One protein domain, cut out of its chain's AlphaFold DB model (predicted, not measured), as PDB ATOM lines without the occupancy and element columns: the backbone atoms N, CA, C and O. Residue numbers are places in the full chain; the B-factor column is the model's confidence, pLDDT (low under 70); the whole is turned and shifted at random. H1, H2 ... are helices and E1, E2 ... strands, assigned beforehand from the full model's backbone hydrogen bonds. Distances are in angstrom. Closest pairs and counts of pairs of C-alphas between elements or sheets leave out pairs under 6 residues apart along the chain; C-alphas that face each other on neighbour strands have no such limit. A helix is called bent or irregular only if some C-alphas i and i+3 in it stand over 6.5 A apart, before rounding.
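This is residues 155 to 217 of the 224 residues of the protein "Subtilisin-like protease" of Metarhizium guizhouense (strain ARSEF 977) (UniProt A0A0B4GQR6). Picture a wide, open V: the small hairpin of E1 and E2 is one arm, the helix H1 is the other, and they meet at the short turn of residues 196 to 197. A long stretch with no named element, residues 155 to 180, loops past H1 to reach the hairpin, and its first residues, 155 to 161, stick out free. The printed part has 63 residues, with two strands and then one helix along it, in the order E1, E2, H1; the sheet is E1 - E2, antiparallel. The class is mixed, helices and strands, with under half of the residues in named elements. The whole is loose, with a radius of gyration of the C-alphas of 14.9 A, and its outline is flat, spanning 43 by 36 by 16 A.

Start at C-alpha 155, at (75.713, 68.248, 82.844), and read through residues 155 to 180 without meeting a named element. At C-alpha 181, at (101.328, 77.653, 86.343), strand E1 begins; it covers residues 181 to 184 and measures 9.8 A from first to last C-alpha. Strand E2 is residues 192 to 195, 9.5 A long. Next find C-alpha 198, at (92.541, 76.023, 88.297); from there helix H1, residues 198 to 216, runs 26.8 A to C-alpha 216, at (87.782, 100.404, 78.211). H1 is neither bent nor irregular, but only just: C-alphas 200 and 203 are 6.4 A apart.

Look first at E1 and E2, an antiparallel hairpin with 142 degrees between their N-to-C directions. C-alphas 182 and 194 face each other at 4.3 A. N 181 and O 195 are within hydrogen-bond range at 2.8 A, and so are N 193 and O 183, at 2.8 A. Then compare E1 with H1: 3 pairs of their C-alphas are within 8 A, and the closest are those of Val 181 and Leu 200, 6.4 A apart. Within 10 A, residues 198 to 204 of H1 make 11 pairs of C-alphas with E1 and 1 with E2. Inside H1, 13 of 15 O i to N i+4 pairs are within hydrogen-bond range.

The two C-alphas farthest apart are those of Arg 158 and Ser 188, at 45.1 A, and the first and last printed C-alphas, Glu 155 and Asn 217, are 35.7 A apart. The printed part has no cut. The link from E1 to E2, 7 residues, is short, and the link from E2 to H1, 2 residues, is tight. Read the B-factor column for the model's confidence: the mean pLDDT of the printed part is 71.4, and residues 164 to 178, 197 to 198, 203 and 209 are under 70.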
ATOM      1  N   GLU A 155      75.927  67.871  81.433       79.38
ATOM      2  CA  GLU A 155      75.713  68.248  82.844       79.38
ATOM      3  C   GLU A 155      75.460  69.752  83.072       79.38
ATOM      4  O   GLU A 155      74.867  70.153  84.080       79.38
ATOM      5  N   SER A 156      75.864  70.616  82.133       76.75
ATOM      6  CA  SER A 156      75.572  72.051  82.221       76.75
ATOM      7  C   SER A 156      74.072  72.315  82.073       76.75
ATOM      8  O   SER A 156      73.579  73.323  82.574       76.75
ATOM      9  N   GLY A 157      73.307  71.411  81.443       71.62
ATOM     10  CA  GLY A 157      71.840  71.445  81.445       71.62
ATOM     11  C   GLY A 157      71.238  72.757  80.929       71.62
ATOM     12  O   GLY A 157      70.181  73.162  81.400       71.62
ATOM     13  N   ARG A 158      71.929  73.447  80.004       76.75
ATOM     14  CA  ARG A 158      71.602  74.801  79.498       76.75
ATOM     15  C   ARG A 158      71.657  75.932  80.538       76.75
ATOM     16  O   ARG A 158      71.216  77.037  80.247       76.75
ATOM     17  N   ARG A 159      72.204  75.674  81.729       75.88
ATOM     18  CA  ARG A 159      72.371  76.661  82.814       75.88
ATOM     19  C   ARG A 159      73.596  77.551  82.634       75.88
ATOM     20  O   ARG A 159      73.783  78.492  83.394       75.88
ATOM     21  N   ALA A 160      74.439  77.226  81.665       80.19
ATOM     22  CA  ALA A 160      75.684  77.917  81.420       80.19
ATOM     23  C   ALA A 160      75.656  78.533  80.019       80.19
ATOM     24  O   ALA A 160      75.320  77.859  79.044       80.19
ATOM     25  N   ALA A 161      76.002  79.812  79.938       75.12
ATOM     26  CA  ALA A 161      76.174  80.544  78.697       75.12
ATOM     27  C   ALA A 161      77.540  81.221  78.725       75.12
ATOM     28  O   ALA A 161      78.041  81.592  79.787       75.12
ATOM     29  N   LEU A 162      78.143  81.356  77.552       75.75
ATOM     30  CA  LEU A 162      79.382  82.101  77.403       75.75
ATOM     31  C   LEU A 162      79.026  83.588  77.448       75.75
ATOM     32  O   LEU A 162      78.143  84.031  76.714       75.75
ATOM     33  N   GLY A 163      79.661  84.308  78.371       71.69
ATOM     34  CA  GLY A 163      79.553  85.757  78.484       71.69
ATOM     35  C   GLY A 163      80.642  86.435  77.660       71.69
ATOM     36  O   GLY A 163      80.855  86.110  76.492       71.69
ATOM     37  N   PHE A 164      81.344  87.360  78.298       67.25
ATOM     38  CA  PHE A 164      82.411  88.134  77.690       67.25
ATOM     39  C   PHE A 164      83.732  87.388  77.522       67.25
ATOM     40  O   PHE A 164      84.067  86.489  78.295       67.25
ATOM     41  N   ASN A 165      84.498  87.823  76.521       66.88
ATOM     42  CA  ASN A 165      85.866  87.406  76.270       66.88
ATOM     43  C   ASN A 165      86.785  88.635  76.213       66.88
ATOM     44  O   ASN A 165      86.603  89.515  75.372       66.88
ATOM     45  N   ALA A 166      87.810  88.646  77.063       61.38
ATOM     46  CA  ALA A 166      88.773  89.735  77.158       61.38
ATOM     47  C   ALA A 166      89.758  89.824  75.971       61.38
ATOM     48  O   ALA A 166      90.358  90.877  75.775       61.38
ATOM     49  N   ASP A 167      89.899  88.761  75.166       57.72
ATOM     50  CA  ASP A 167      90.877  88.678  74.067       57.72
ATOM     51  C   ASP A 167      90.272  88.840  72.648       57.72
ATOM     52  O   ASP A 167      90.998  88.748  71.654       57.72
ATOM     53  N   GLY A 168      88.959  89.095  72.496       54.53
ATOM     54  CA  GLY A 168      88.351  89.423  71.189       54.53
ATOM     55  C   GLY A 168      86.901  88.953  70.953       54.53
ATOM     56  O   GLY A 168      86.295  88.325  71.818       54.53
ATOM     57  N   PRO A 169      86.321  89.225  69.757       48.50
ATOM     58  CA  PRO A 169      84.881  89.088  69.472       48.50
ATOM     59  C   PRO A 169      84.374  87.648  69.284       48.50
ATOM     60  O   PRO A 169      83.170  87.424  69.170       48.50
ATOM     61  N   SER A 170      85.265  86.663  69.209       55.38
ATOM     62  CA  SER A 170      84.914  85.241  69.205       55.38
ATOM     63  C   SER A 170      85.172  84.660  70.586       55.38
ATOM     64  O   SER A 170      86.188  85.002  71.181       55.38
ATOM     65  N   VAL A 171      84.312  83.760  71.072       47.16
ATOM     66  CA  VAL A 171      84.586  82.966  72.280       47.16
ATOM     67  C   VAL A 171      85.827  82.119  72.007       47.16
ATOM     68  O   VAL A 171      85.750  81.068  71.373       47.16
ATOM     69  N   VAL A 172      86.982  82.623  72.419       45.50
ATOM     70  CA  VAL A 172      88.224  81.869  72.435       45.50
ATOM     71  C   VAL A 172      88.359  81.341  73.848       45.50
ATOM     72  O   VAL A 172      88.204  82.084  74.812       45.50
ATOM     73  N   ASP A 173      88.601  80.042  73.945       48.00
ATOM     74  CA  ASP A 173      89.067  79.388  75.161       48.00
ATOM     75  C   ASP A 173      90.404  80.050  75.531       48.00
ATOM     76  O   ASP A 173      91.417  79.821  74.858       48.00
ATOM     77  N   ILE A 174      90.403  80.975  76.503       52.59
ATOM     78  CA  ILE A 174      91.650  81.583  76.962       52.59
ATOM     79  C   ILE A 174      92.388  80.461  77.664       52.59
ATOM     80  O   ILE A 174      91.986  79.998  78.731       52.59
ATOM     81  N   PHE A 175      93.494  80.023  77.072       56.62
ATOM     82  CA  PHE A 175      94.349  79.024  77.685       56.62
ATOM     83  C   PHE A 175      95.077  79.657  78.879       56.62
ATOM     84  O   PHE A 175      96.236  80.052  78.778       56.62
ATOM     85  N   ALA A 176      94.390  79.768  80.015       60.78
ATOM     86  CA  ALA A 176      95.013  79.896  81.321       60.78
ATOM     87  C   ALA A 176      95.137  78.473  81.867       60.78
ATOM     88  O   ALA A 176      94.201  77.958  82.482       60.78
ATOM     89  N   PRO A 177      96.240  77.769  81.552       62.50
ATOM     90  CA  PRO A 177      96.337  76.361  81.864       62.50
ATOM     91  C   PRO A 177      96.231  76.191  83.372       62.50
ATOM     92  O   PRO A 177      97.059  76.711  84.102       62.50
ATOM     93  N   GLY A 178      95.278  75.398  83.856       63.91
ATOM     94  CA  GLY A 178      95.260  74.943  85.252       63.91
ATOM     95  C   GLY A 178      96.413  73.982  85.584       63.91
ATOM     96  O   GLY A 178      96.361  73.266  86.576       63.91
ATOM     97  N   VAL A 179      97.438  73.898  84.732       72.12
ATOM     98  CA  VAL A 179      98.595  73.009  84.838       72.12
ATOM     99  C   VAL A 179      99.874  73.779  84.532       72.12
ATOM    100  O   VAL A 179      99.894  74.610  83.631       72.12
ATOM    101  N   HIS A 180     100.958  73.482  85.250       74.56
ATOM    102  CA  HIS A 180     102.258  74.141  85.056       74.56
ATOM    103  C   HIS A 180     102.218  75.682  85.146       74.56
ATOM    104  O   HIS A 180     102.959  76.378  84.453       74.56
ATOM    105  N   VAL A 181     101.397  76.221  86.046       77.25
ATOM    106  CA  VAL A 181     101.328  77.653  86.343       77.25
ATOM    107  C   VAL A 181     102.472  78.049  87.265       77.25
ATOM    108  O   VAL A 181     102.643  77.469  88.337       77.25
ATOM    109  N   MET A 182     103.247  79.063  86.880       82.56
ATOM    110  CA  MET A 182     104.205  79.695  87.784       82.56
ATOM    111  C   MET A 182     103.453  80.596  88.772       82.56
ATOM    112  O   MET A 182     102.840  81.579  88.372       82.56
ATOM    113  N   ALA A 183     103.513  80.265  90.059       76.44
ATOM    114  CA  ALA A 183     102.844  80.983  91.137       76.44
ATOM    115  C   ALA A 183     103.848  81.470  92.188       76.44
ATOM    116  O   ALA A 183     104.960  80.950  92.290       76.44
ATOM    117  N   THR A 184     103.459  82.461  92.989       79.50
ATOM    118  CA  THR A 184     104.231  82.884  94.164       79.50
ATOM    119  C   THR A 184     104.213  81.793  95.229       79.50
ATOM    120  O   THR A 184     103.164  81.222  95.519       79.50
ATOM    121  N   ASP A 185     105.365  81.526  95.831       80.00
ATOM    122  CA  ASP A 185     105.543  80.518  96.872       80.00
ATOM    123  C   ASP A 185     105.848  81.190  98.218       80.00
ATOM    124  O   ASP A 185     106.455  82.258  98.280       80.00
ATOM    125  N   THR A 186     105.411  80.580  99.318       77.75
ATOM    126  CA  THR A 186     105.517  81.174 100.658       77.75
ATOM    127  C   THR A 186     106.888  80.985 101.309       77.75
ATOM    128  O   THR A 186     107.107  81.478 102.412       77.75
ATOM    129  N   SER A 187     107.824  80.272 100.672       79.94
ATOM    130  CA  SER A 187     109.160  80.012 101.228       79.94
ATOM    131  C   SER A 187     110.049  81.255 101.320       79.94
ATOM    132  O   SER A 187     110.963  81.285 102.143       79.94
ATOM    133  N   SER A 188     109.801  82.299 100.519       83.81
ATOM    134  CA  SER A 188     110.446  83.611 100.674       83.81
ATOM    135  C   SER A 188     109.676  84.716  99.943       83.81
ATOM    136  O   SER A 188     108.876  84.437  99.058       83.81
ATOM    137  N   GLY A 189     109.985  85.988 100.225       73.81
ATOM    138  CA  GLY A 189     109.344  87.148  99.580       73.81
ATOM    139  C   GLY A 189     109.599  87.312  98.071       73.81
ATOM    140  O   GLY A 189     109.149  88.291  97.484       73.81
ATOM    141  N   LYS A 190     110.344  86.395  97.444       85.81
ATOM    142  CA  LYS A 190     110.552  86.328  95.987       85.81
ATOM    143  C   LYS A 190     110.402  84.910  95.439       85.81
ATOM    144  O   LYS A 190     110.768  84.663  94.293       85.81
ATOM    145  N   ALA A 191     109.955  83.963  96.263       82.38
ATOM    146  CA  ALA A 191     109.887  82.582  95.834       82.38
ATOM    147  C   ALA A 191     108.763  82.403  94.815       82.38
ATOM    148  O   ALA A 191     107.669  82.956  94.944       82.38
ATOM    149  N   THR A 192     109.054  81.593  93.808       85.88
ATOM    150  CA  THR A 192     108.087  81.142  92.816       85.88
ATOM    151  C   THR A 192     108.130  79.631  92.736       85.88
ATOM    152  O   THR A 192     109.203  79.032  92.844       85.88
ATOM    153  N   ARG A 193     106.984  79.012  92.479       84.44
ATOM    154  CA  ARG A 193     106.864  77.575  92.275       84.44
ATOM    155  C   ARG A 193     105.912  77.290  91.126       84.44
ATOM    156  O   ARG A 193     104.887  77.945  90.985       84.44
ATOM    157  N   VAL A 194     106.259  76.297  90.314       85.31
ATOM    158  CA  VAL A 194     105.372  75.785  89.267       85.31
ATOM    159  C   VAL A 194     104.425  74.762  89.887       85.31
ATOM    160  O   VAL A 194     104.872  73.800  90.517       85.31
ATOM    161  N   LEU A 195     103.127  74.992  89.734       78.38
ATOM    162  CA  LEU A 195     102.046  74.208  90.325       78.38
ATOM    163  C   LEU A 195     100.918  74.011  89.299       78.38
ATOM    164  O   LEU A 195     100.851  74.707  88.291       78.38
ATOM    165  N   SER A 196     100.033  73.051  89.549       76.81
ATOM    166  CA  SER A 196      98.895  72.743  88.676       76.81
ATOM    167  C   SER A 196      97.607  72.796  89.491       76.81
ATOM    168  O   SER A 196      97.388  71.915  90.319       76.81
ATOM    169  N   ASP A 197      96.804  73.841  89.289       68.81
ATOM    170  CA  ASP A 197      95.473  74.033  89.874       68.81
ATOM    171  C   ASP A 197      94.713  75.110  89.069       68.81
ATOM    172  O   ASP A 197      95.316  76.102  88.645       68.81
ATOM    173  N   THR A 198      93.397  74.970  88.884       67.06
ATOM    174  CA  THR A 198      92.541  76.023  88.297       67.06
ATOM    175  C   THR A 198      92.572  77.305  89.134       67.06
ATOM    176  O   THR A 198      92.551  78.412  88.602       67.06
ATOM    177  N   SER A 199      92.747  77.178  90.451       71.00
ATOM    178  CA  SER A 199      92.871  78.305  91.383       71.00
ATOM    179  C   SER A 199      94.110  79.168  91.117       71.00
ATOM    180  O   SER A 199      94.136  80.341  91.479       71.00
ATOM    181  N   LEU A 200      95.140  78.610  90.470       70.88
ATOM    182  CA  LEU A 200      96.351  79.339  90.083       70.88
ATOM    183  C   LEU A 200      96.213  80.026  88.720       70.88
ATOM    184  O   LEU A 200      96.938  80.981  88.432       70.88
ATOM    185  N   ALA A 201      95.257  79.587  87.900       72.19
ATOM    186  CA  ALA A 201      94.870  80.267  86.670       72.19
ATOM    187  C   ALA A 201      93.979  81.496  86.953       72.19
ATOM    188  O   ALA A 201      94.114  82.514  86.274       72.19
ATOM    189  N   ALA A 202      93.150  81.459  88.004       71.00
ATOM    190  CA  ALA A 202      92.202  82.531  88.341       71.00
ATOM    191  C   ALA A 202      92.816  83.952  88.470       71.00
ATOM    192  O   ALA A 202      92.221  84.900  87.943       71.00
ATOM    193  N   PRO A 203      94.004  84.163  89.083       68.94
ATOM    194  CA  PRO A 203      94.643  85.481  89.127       68.94
ATOM    195  C   PRO A 203      95.038  86.028  87.750       68.94
ATOM    196  O   PRO A 203      95.006  87.242  87.560       68.94
ATOM    197  N   HIS A 204      95.383  85.163  86.787       70.06
ATOM    198  CA  HIS A 204      95.732  85.587  85.426       70.06
ATOM    199  C   HIS A 204      94.517  86.194  84.724       70.06
ATOM    200  O   HIS A 204      94.599  87.288  84.169       70.06
ATOM    201  N   ILE A 205      93.371  85.519  84.827       71.00
ATOM    202  CA  ILE A 205      92.117  85.986  84.231       71.00
ATOM    203  C   ILE A 205      91.600  87.229  84.957       71.00
ATOM    204  O   ILE A 205      91.201  88.199  84.317       71.00
ATOM    205  N   THR A 206      91.671  87.247  86.290       72.06
ATOM    206  CA  THR A 206      91.266  88.416  87.086       72.06
ATOM    207  C   THR A 206      92.113  89.644  86.736       72.06
ATOM    208  O   THR A 206      91.578  90.738  86.574       72.06
ATOM    209  N   GLY A 207      93.430  89.471  86.576       72.69
ATOM    210  CA  GLY A 207      94.337  90.539  86.158       72.69
ATOM    211  C   GLY A 207      94.013  91.075  84.764       72.69
ATOM    212  O   GLY A 207      93.949  92.289  84.582       72.69
ATOM    213  N   LEU A 208      93.740  90.189  83.802       73.38
ATOM    214  CA  LEU A 208      93.339  90.573  82.447       73.38
ATOM    215  C   LEU A 208      92.013  91.352  82.444       73.38
ATOM    216  O   LEU A 208      91.935  92.420  81.839       73.38
ATOM    217  N   ALA A 209      91.007  90.872  83.182       68.12
ATOM    218  CA  ALA A 209      89.727  91.558  83.331       68.12
ATOM    219  C   ALA A 209      89.903  92.962  83.937       68.12
ATOM    220  O   ALA A 209      89.325  93.923  83.440       68.12
ATOM    221  N   LEU A 210      90.752  93.112  84.960       73.69
ATOM    222  CA  LEU A 210      91.066  94.415  85.558       73.69
ATOM    223  C   LEU A 210      91.784  95.359  84.583       73.69
ATOM    224  O   LEU A 210      91.464  96.548  84.543       73.69
ATOM    225  N   CYS A 211      92.727  94.849  83.785       76.88
ATOM    226  CA  CYS A 211      93.377  95.632  82.734       76.88
ATOM    227  C   CYS A 211      92.366  96.130  81.696       76.88
ATOM    228  O   CYS A 211      92.433  97.295  81.308       76.88
ATOM    229  N   LEU A 212      91.409  95.292  81.293       70.50
ATOM    230  CA  LEU A 212      90.351  95.696  80.370       70.50
ATOM    231  C   LEU A 212      89.388  96.712  80.979       70.50
ATOM    232  O   LEU A 212      89.082  97.707  80.331       70.50
ATOM    233  N   ILE A 213      88.964  96.518  82.232       75.81
ATOM    234  CA  ILE A 213      88.126  97.494  82.945       75.81
ATOM    235  C   ILE A 213      88.792  98.871  82.942       75.81
ATOM    236  O   ILE A 213      88.136  99.880  82.680       75.81
ATOM    237  N   ALA A 214      90.102  98.908  83.195       76.31
ATOM    238  CA  ALA A 214      90.877 100.141  83.187       76.31
ATOM    239  C   ALA A 214      91.037 100.749  81.782       76.31
ATOM    240  O   ALA A 214      90.983 101.970  81.650       76.31
ATOM    241  N   ALA A 215      91.241  99.927  80.748       78.31
ATOM    242  CA  ALA A 215      91.458 100.389  79.377       78.31
ATOM    243  C   ALA A 215      90.170 100.888  78.700       78.31
ATOM    244  O   ALA A 215      90.187 101.924  78.039       78.31
ATOM    245  N   GLU A 216      89.060 100.179  78.902       80.56
ATOM    246  CA  GLU A 216      87.782 100.404  78.211       80.56
ATOM    247  C   GLU A 216      86.772 101.202  79.056       80.56
ATOM    248  O   GLU A 216      85.667 101.499  78.607       80.56
ATOM    249  N   ASN A 217      87.147 101.589  80.285       81.69
ATOM    250  CA  ASN A 217      86.292 102.332  81.220       81.69
ATOM    251  C   ASN A 217      84.940 101.632  81.476       81.69
ATOM    252  O   ASN A 217      83.887 102.274  81.534       81.69
TER     253      ASN A 217